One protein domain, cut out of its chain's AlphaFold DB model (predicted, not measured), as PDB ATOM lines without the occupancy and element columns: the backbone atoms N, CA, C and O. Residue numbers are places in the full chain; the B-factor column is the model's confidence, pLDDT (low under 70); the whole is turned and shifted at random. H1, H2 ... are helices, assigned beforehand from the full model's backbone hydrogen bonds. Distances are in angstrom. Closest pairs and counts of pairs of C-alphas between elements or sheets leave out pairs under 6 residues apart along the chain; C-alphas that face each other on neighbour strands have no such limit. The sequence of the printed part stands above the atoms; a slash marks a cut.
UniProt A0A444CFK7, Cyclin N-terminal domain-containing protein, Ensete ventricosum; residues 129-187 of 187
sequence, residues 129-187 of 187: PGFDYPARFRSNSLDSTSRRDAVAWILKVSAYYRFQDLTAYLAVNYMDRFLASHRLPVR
ATOM      1  N   PRO A 129     190.017 194.912 226.796       87.88
ATOM      2  CA  PRO A 129     189.810 196.136 227.567       87.88
ATOM      3  C   PRO A 129     189.419 197.301 226.645       87.88
ATOM      4  O   PRO A 129     189.969 197.437 225.554       87.88
ATOM      5  N   GLY A 130     188.496 198.162 227.094       85.69
ATOM      6  CA  GLY A 130     187.985 199.282 226.295       85.69
ATOM      7  C   GLY A 130     189.083 200.195 225.731       85.69
ATOM      8  O   GLY A 130     190.161 200.331 226.311       85.69
ATOM      9  N   PHE A 131     188.811 200.854 224.600       84.31
ATOM     10  CA  PHE A 131     189.808 201.641 223.853       84.31
ATOM     11  C   PHE A 131     190.452 202.787 224.659       84.31
ATOM     12  O   PHE A 131     191.539 203.259 224.323       84.31
ATOM     13  N   ASP A 132     189.785 203.262 225.711       87.69
ATOM     14  CA  ASP A 132     190.246 204.330 226.596       87.69
ATOM     15  C   ASP A 132     191.229 203.827 227.668       87.69
ATOM     16  O   ASP A 132     191.949 204.624 228.281       87.69
ATOM     17  N   TYR A 133     191.326 202.510 227.860       90.94
ATOM     18  CA  TYR A 133     192.182 201.883 228.861       90.94
ATOM     19  C   TYR A 133     193.662 202.309 228.767       90.94
ATOM     20  O   TYR A 133     194.220 202.731 229.786       90.94
ATOM     21  N   PRO A 134     194.317 202.338 227.588       89.25
ATOM     22  CA  PRO A 134     195.694 202.825 227.481       89.25
ATOM     23  C   PRO A 134     195.831 204.318 227.821       89.25
ATOM     24  O   PRO A 134     196.839 204.750 228.388       89.25
ATOM     25  N   ALA A 135     194.814 205.126 227.506       90.00
ATOM     26  CA  ALA A 135     194.813 206.558 227.806       90.00
ATOM     27  C   ALA A 135     194.754 206.833 229.319       90.00
ATOM     28  O   ALA A 135     195.238 207.870 229.786       90.00
ATOM     29  N   ARG A 136     194.237 205.888 230.111       89.44
ATOM     30  CA  ARG A 136     194.182 205.993 231.575       89.44
ATOM     31  C   ARG A 136     195.551 205.923 232.248       89.44
ATOM     32  O   ARG A 136     195.728 206.587 233.269       89.44
ATOM     33  N   PHE A 137     196.511 205.210 231.661       89.38
ATOM     34  CA  PHE A 137     197.907 205.218 232.117       89.38
ATOM     35  C   PHE A 137     198.616 206.517 231.734       89.38
ATOM     36  O   PHE A 137     199.311 207.106 232.554       89.38
ATOM     37  N   ARG A 138     198.376 207.027 230.517       89.44
ATOM     38  CA  ARG A 138     198.952 208.308 230.055       89.44
ATOM     39  C   ARG A 138     198.457 209.502 230.869       89.44
ATOM     40  O   ARG A 138     199.210 210.435 231.111       89.44
ATOM     41  N   SER A 139     197.197 209.465 231.294       88.69
ATOM     42  CA  SER A 139     196.593 210.480 232.168       88.69
ATOM     43  C   SER A 139     196.872 210.253 233.659       88.69
ATOM     44  O   SER A 139     196.319 210.966 234.492       88.69
ATOM     45  N   ASN A 140     197.707 209.266 234.008       85.50
ATOM     46  CA  ASN A 140     198.092 208.938 235.382       85.50
ATOM     47  C   ASN A 140     196.905 208.596 236.312       85.50
ATOM     48  O   ASN A 140     197.018 208.659 237.536       85.50
ATOM     49  N   SER A 141     195.756 208.226 235.731       86.81
ATOM     50  CA  SER A 141     194.569 207.755 236.464       86.81
ATOM     51  C   SER A 141     194.677 206.284 236.881       86.81
ATOM     52  O   SER A 141     193.935 205.827 237.751       86.81
ATOM     53  N   LEU A 142     195.584 205.546 236.241       89.75
ATOM     54  CA  LEU A 142     196.029 204.210 236.611       89.75
ATOM     55  C   LEU A 142     197.556 204.208 236.643       89.75
ATOM     56  O   LEU A 142     198.194 204.797 235.772       89.75
ATOM     57  N   ASP A 143     198.130 203.528 237.631       90.62
ATOM     58  CA  ASP A 143     199.578 203.387 237.758       90.62
ATOM     59  C   ASP A 143     200.075 202.160 236.982       90.62
ATOM     60  O   ASP A 143     199.702 201.017 237.272       90.62
ATOM     61  N   SER A 144     200.939 202.399 235.993       91.38
ATOM     62  CA  SER A 144     201.558 201.344 235.187       91.38
ATOM     63  C   SER A 144     202.498 200.467 236.008       91.38
ATOM     64  O   SER A 144     202.625 199.276 235.721       91.38
ATOM     65  N   THR A 145     203.136 201.031 237.035       92.31
ATOM     66  CA  THR A 145     204.088 200.303 237.884       92.31
ATOM     67  C   THR A 145     203.351 199.269 238.722       92.31
ATOM     68  O   THR A 145     203.657 198.083 238.635       92.31
ATOM     69  N   SER A 146     202.289 199.686 239.420       92.38
ATOM     70  CA  SER A 146     201.419 198.782 240.181       92.38
ATOM     71  C   SER A 146     200.828 197.664 239.318       92.38
ATOM     72  O   SER A 146     200.764 196.519 239.765       92.38
ATOM     73  N   ARG A 147     200.419 197.961 238.073       95.12
ATOM     74  CA  ARG A 147     199.948 196.925 237.140       95.12
ATOM     75  C   ARG A 147     201.063 195.926 236.826       95.12
ATOM     76  O   ARG A 147     200.837 194.723 236.904       95.12
ATOM     77  N   ARG A 148     202.254 196.410 236.465       95.88
ATOM     78  CA  ARG A 148     203.403 195.552 236.143       95.88
ATOM     79  C   ARG A 148     203.751 194.633 237.312       95.88
ATOM     80  O   ARG A 148     203.952 193.440 237.106       95.88
ATOM     81  N   ASP A 149     203.760 195.175 238.523       96.75
ATOM     82  CA  ASP A 149     204.073 194.419 239.733       96.75
ATOM     83  C   ASP A 149     202.989 193.367 240.032       96.75
ATOM     84  O   ASP A 149     203.306 192.235 240.404       96.75
ATOM     85  N   ALA A 150     201.711 193.689 239.790       96.88
ATOM     86  CA  ALA A 150     200.616 192.725 239.890       96.88
ATOM     87  C   ALA A 150     200.738 191.587 238.862       96.88
ATOM     88  O   ALA A 150     200.575 190.423 239.226       96.88
ATOM     89  N   VAL A 151     201.081 191.888 237.603       97.19
ATOM     90  CA  VAL A 151     201.309 190.865 236.564       97.19
ATOM     91  C   VAL A 151     202.483 189.961 236.939       97.19
ATOM     92  O   VAL A 151     202.352 188.741 236.886       97.19
ATOM     93  N   ALA A 152     203.602 190.536 237.384       96.75
ATOM     94  CA  ALA A 152     204.748 189.756 237.847       96.75
ATOM     95  C   ALA A 152     204.363 188.817 239.004       96.75
ATOM     96  O   ALA A 152     204.807 187.669 239.057       96.75
ATOM     97  N   TRP A 153     203.489 189.272 239.907       97.00
ATOM     98  CA  TRP A 153     202.971 188.437 240.985       97.00
ATOM     99  C   TRP A 153     202.059 187.308 240.489       97.00
ATOM    100  O   TRP A 153     202.213 186.173 240.941       97.00
ATOM    101  N   ILE A 154     201.153 187.585 239.546       97.00
ATOM    102  CA  ILE A 154     200.291 186.565 238.922       97.00
ATOM    103  C   ILE A 154     201.151 185.465 238.292       97.00
ATOM    104  O   ILE A 154     200.922 184.290 238.571       97.00
ATOM    105  N   LEU A 155     202.177 185.844 237.525       95.56
ATOM    106  CA  LEU A 155     203.096 184.899 236.880       95.56
ATOM    107  C   LEU A 155     203.907 184.087 237.899       95.56
ATOM    108  O   LEU A 155     204.124 182.889 237.737       95.56
ATOM    109  N   LYS A 156     204.324 184.713 239.004       93.38
ATOM    110  CA  LYS A 156     205.014 184.002 240.085       93.38
ATOM    111  C   LYS A 156     204.110 182.958 240.745       93.38
ATOM    112  O   LYS A 156     204.561 181.851 241.030       93.38
ATOM    113  N   VAL A 157     202.849 183.303 241.004       95.94
ATOM    114  CA  VAL A 157     201.865 182.390 241.606       95.94
ATOM    115  C   VAL A 157     201.497 181.267 240.636       95.94
ATOM    116  O   VAL A 157     201.435 180.116 241.068       95.94
ATOM    117  N   SER A 158     201.311 181.559 239.344       94.88
ATOM    118  CA  SER A 158     201.024 180.523 238.343       94.88
ATOM    119  C   SER A 158     202.165 179.515 238.245       94.88
ATOM    120  O   SER A 158     201.904 178.314 238.283       94.88
ATOM    121  N   ALA A 159     203.419 179.979 238.242       92.94
ATOM    122  CA  ALA A 159     204.591 179.108 238.261       92.94
ATOM    123  C   ALA A 159     204.696 178.294 239.562       92.94
ATOM    124  O   ALA A 159     204.967 177.094 239.521       92.94
ATOM    125  N   TYR A 160     204.440 178.919 240.718       93.88
ATOM    126  CA  TYR A 160     204.524 178.255 242.023       93.88
ATOM    127  C   TYR A 160     203.513 177.109 242.171       93.88
ATOM    128  O   TYR A 160     203.860 176.043 242.676       93.88
ATOM    129  N   TYR A 161     202.273 177.311 241.716       94.25
ATOM    130  CA  TYR A 161     201.220 176.290 241.777       94.25
ATOM    131  C   TYR A 161     201.125 175.421 240.518       94.25
ATOM    132  O   TYR A 161     200.286 174.525 240.468       94.25
ATOM    133  N   ARG A 162     201.984 175.665 239.520       93.06
ATOM    134  CA  ARG A 162     201.972 175.003 238.207       93.06
ATOM    135  C   ARG A 162     200.595 175.044 237.538       93.06
ATOM    136  O   ARG A 162     200.118 174.043 237.006       93.06
ATOM    137  N   PHE A 163     199.943 176.204 237.594       92.31
ATOM    138  CA  PHE A 163     198.741 176.435 236.800       92.31
ATOM    139  C   PHE A 163     199.086 176.450 235.312       92.31
ATOM    140  O   PHE A 163     200.196 176.814 234.935       92.31
ATOM    141  N   GLN A 164     198.107 176.088 234.484       92.25
ATOM    142  CA  GLN A 164     198.205 176.215 233.033       92.25
ATOM    143  C   GLN A 164     198.478 177.671 232.634       92.25
ATOM    144  O   GLN A 164     197.929 178.593 233.245       92.25
ATOM    145  N   ASP A 165     199.269 177.884 231.582       90.31
ATOM    146  CA  ASP A 165     199.607 179.231 231.095       90.31
ATOM    147  C   ASP A 165     198.347 180.021 230.705       90.31
ATOM    148  O   ASP A 165     198.251 181.223 230.969       90.31
ATOM    149  N   LEU A 166     197.321 179.322 230.201       92.31
ATOM    150  CA  LEU A 166     196.002 179.894 229.925       92.31
ATOM    151  C   LEU A 166     195.381 180.552 231.168       92.31
ATOM    152  O   LEU A 166     194.777 181.618 231.071       92.31
ATOM    153  N   THR A 167     195.568 179.977 232.357       95.38
ATOM    154  CA  THR A 167     195.063 180.548 233.611       95.38
ATOM    155  C   THR A 167     195.725 181.889 233.920       95.38
ATOM    156  O   THR A 167     195.045 182.825 234.343       95.38
ATOM    157  N   ALA A 168     197.039 182.007 233.702       95.44
ATOM    158  CA  ALA A 168     197.752 183.266 233.907       95.44
ATOM    159  C   ALA A 168     197.293 184.331 232.901       95.44
ATOM    160  O   ALA A 168     197.033 185.471 233.293       95.44
ATOM    161  N   TYR A 169     197.124 183.942 231.634       94.38
ATOM    162  CA  TYR A 169     196.594 184.814 230.587       94.38
ATOM    163  C   TYR A 169     195.201 185.349 230.943       94.38
ATOM    164  O   TYR A 169     194.987 186.563 230.976       94.38
ATOM    165  N   LEU A 170     194.275 184.453 231.298       95.44
ATOM    166  CA  LEU A 170     192.920 184.823 231.697       95.44
ATOM    167  C   LEU A 170     192.929 185.727 232.932       95.44
ATOM    168  O   LEU A 170     192.232 186.737 232.949       95.44
ATOM    169  N   ALA A 171     193.742 185.424 233.948       97.12
ATOM    170  CA  ALA A 171     193.841 186.253 235.147       97.12
ATOM    171  C   ALA A 171     194.265 187.700 234.830       97.12
ATOM    172  O   ALA A 171     193.670 188.642 235.363       97.12
ATOM    173  N   VAL A 172     195.248 187.890 233.940       96.31
ATOM    174  CA  VAL A 172     195.666 189.227 233.488       96.31
ATOM    175  C   VAL A 172     194.557 189.900 232.676       96.31
ATOM    176  O   VAL A 172     194.241 191.060 232.941       96.31
ATOM    177  N   ASN A 173     193.911 189.180 231.752       94.75
ATOM    178  CA  ASN A 173     192.795 189.709 230.963       94.75
ATOM    179  C   ASN A 173     191.637 190.197 231.859       94.75
ATOM    180  O   ASN A 173     191.163 191.326 231.716       94.75
ATOM    181  N   TYR A 174     191.231 189.392 232.846       95.94
ATOM    182  CA  TYR A 174     190.191 189.764 233.806       95.94
ATOM    183  C   TYR A 174     190.583 190.984 234.644       95.94
ATOM    184  O   TYR A 174     189.764 191.890 234.827       95.94
ATOM    185  N   MET A 175     191.827 191.036 235.129       95.81
ATOM    186  CA  MET A 175     192.339 192.190 235.870       95.81
ATOM    187  C   MET A 175     192.254 193.468 235.027       95.81
ATOM    188  O   MET A 175     191.800 194.505 235.512       95.81
ATOM    189  N   ASP A 176     192.639 193.401 233.758       94.69
ATOM    190  CA  ASP A 176     192.653 194.559 232.869       94.69
ATOM    191  C   ASP A 176     191.252 195.077 232.562       94.69
ATOM    192  O   ASP A 176     191.011 196.285 232.632       94.69
ATOM    193  N   ARG A 177     190.303 194.171 232.307       93.75
ATOM    194  CA  ARG A 177     188.888 194.518 232.109       93.75
ATOM    195  C   ARG A 177     188.279 195.135 233.367       93.75
ATOM    196  O   ARG A 177     187.522 196.107 233.278       93.75
ATOM    197  N   PHE A 178     188.644 194.627 234.544       93.62
ATOM    198  CA  PHE A 178     188.240 195.221 235.817       93.62
ATOM    199  C   PHE A 178     188.781 196.651 235.963       93.62
ATOM    200  O   PHE A 178     188.020 197.578 236.239       93.62
ATOM    201  N   LEU A 179     190.076 196.857 235.712       92.06
ATOM    202  CA  LEU A 179     190.709 198.176 235.797       92.06
ATOM    203  C   LEU A 179     190.172 199.162 234.751       92.06
ATOM    204  O   LEU A 179     190.073 200.355 235.047       92.06
ATOM    205  N   ALA A 180     189.811 198.691 233.555       91.44
ATOM    206  CA  ALA A 180     189.210 199.512 232.506       91.44
ATOM    207  C   ALA A 180     187.835 200.052 232.920       91.44
ATOM    208  O   ALA A 180     187.585 201.250 232.803       91.44
ATOM    209  N   SER A 181     186.987 199.191 233.484       90.25
ATOM    210  CA  SER A 181     185.610 199.526 233.873       90.25
ATOM    211  C   SER A 181     185.493 200.256 235.216       90.25
ATOM    212  O   SER A 181     184.514 200.968 235.440       90.25
ATOM    213  N   HIS A 182     186.486 200.135 236.104       89.38
ATOM    214  CA  HIS A 182     186.410 200.686 237.458       89.38
ATOM    215  C   HIS A 182     187.395 201.839 237.698       89.38
ATOM    216  O   HIS A 182     188.542 201.869 237.230       89.38
ATOM    217  N   ARG A 183     186.944 202.822 238.482       86.56
ATOM    218  CA  ARG A 183     187.795 203.870 239.060       86.56
ATOM    219  C   ARG A 183     188.282 203.378 240.418       86.56
ATOM    220  O   ARG A 183     187.471 203.073 241.288       86.56
ATOM    221  N   LEU A 184     189.597 203.297 240.592       83.62
ATOM    222  CA  LEU A 184     190.178 202.971 241.888       83.62
ATOM    223  C   LEU A 184     190.120 204.201 242.807       83.62
ATOM    224  O   LEU A 184     190.241 205.328 242.314       83.62
ATOM    225  N   PRO A 185     189.937 204.009 244.124       81.25
ATOM    226  CA  PRO A 185     190.043 205.103 245.076       81.25
ATOM    227  C   PRO A 185     191.449 205.707 245.017       81.25
ATOM    228  O   PRO A 185     192.446 204.990 244.909       81.25
ATOM    229  N   VAL A 186     191.515 207.035 245.080       74.25
ATOM    230  CA  VAL A 186     192.785 207.763 245.136       74.25
ATOM    231  C   VAL A 186     193.415 207.510 246.509       74.25
ATOM    232  O   VAL A 186     192.713 207.567 247.520       74.25
ATOM    233  N   ARG A 187     194.706 207.157 246.522       58.66
ATOM    234  CA  ARG A 187     195.495 206.966 247.748       58.66
ATOM    235  C   ARG A 187     195.864 208.290 248.396       58.66
ATOM    236  O   ARG A 187     196.112 209.255 247.641       58.66
TER     237      ARG A 187
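AT A GLANCE: This is residues 129 to 187 of the 187 residues of the protein "Cyclin N-terminal domain-containing protein" of Ensete ventricosum (UniProt A0A444CFK7). The domain is a long helical hairpin, H2 and H3, with the short helix H1 lying across its open end, near the first residue of H2 and the last turn of H3. The two long helices lie side by side at a shallow angle and run opposite ways, and they meet along the half nearer their link. The printed part has 59 residues with three named helices, H1, H2 and H3 in chain order, and no named strand; the class is all helix. It is only just loose, close to compact, with a radius of gyration of the C-alphas of 12.6 A, and its outline is elongated, spanning 36 by 22 by 17 A.

IN THESE COORDINATES: H1 takes residues 133 to 138, beginning at C-alpha 133 (192.182, 201.883, 228.861), and is 9.4 A long. H2 takes residues 144 to 161, from C-alpha 144 at (201.558, 201.344, 235.187), and is 25.9 A long. H3 takes residues 165 to 181, ends at C-alpha 181 (185.610, 199.526, 233.873) and is 24.8 A long.

HOW THE PARTS SIT: H2 and H3 form a hairpin and touch with residues 151 to 158 and 165 to 172 alone, at a shallow tilt of 29 degrees, opposite ways; their closest C-alphas, of Ser 158 and Ala 168, are 6.2 A apart. H1 is close to H2 but not clearly touching, at a steep tilt of 55 degrees; the closest C-alphas, of Phe 137 and Ser 144, are 6.1 A apart. H1 is also close to H3 but not clearly touching, only just about perpendicular at 72 degrees; the closest C-alphas, of Tyr 133 and Ala 180, are 5.3 A apart. In H2 and H3 every O i to N i+4 pair is within hydrogen-bond range; in H1, 1 of 2 is.

THE WHOLE: The C-alphas farthest apart, of Ser 139 and Arg 162, are 36.4 A apart. The printed part has no cut, and both links are tight. Mean pLDDT of the printed part is 91.3; residue 187, the chain's last, is under 70.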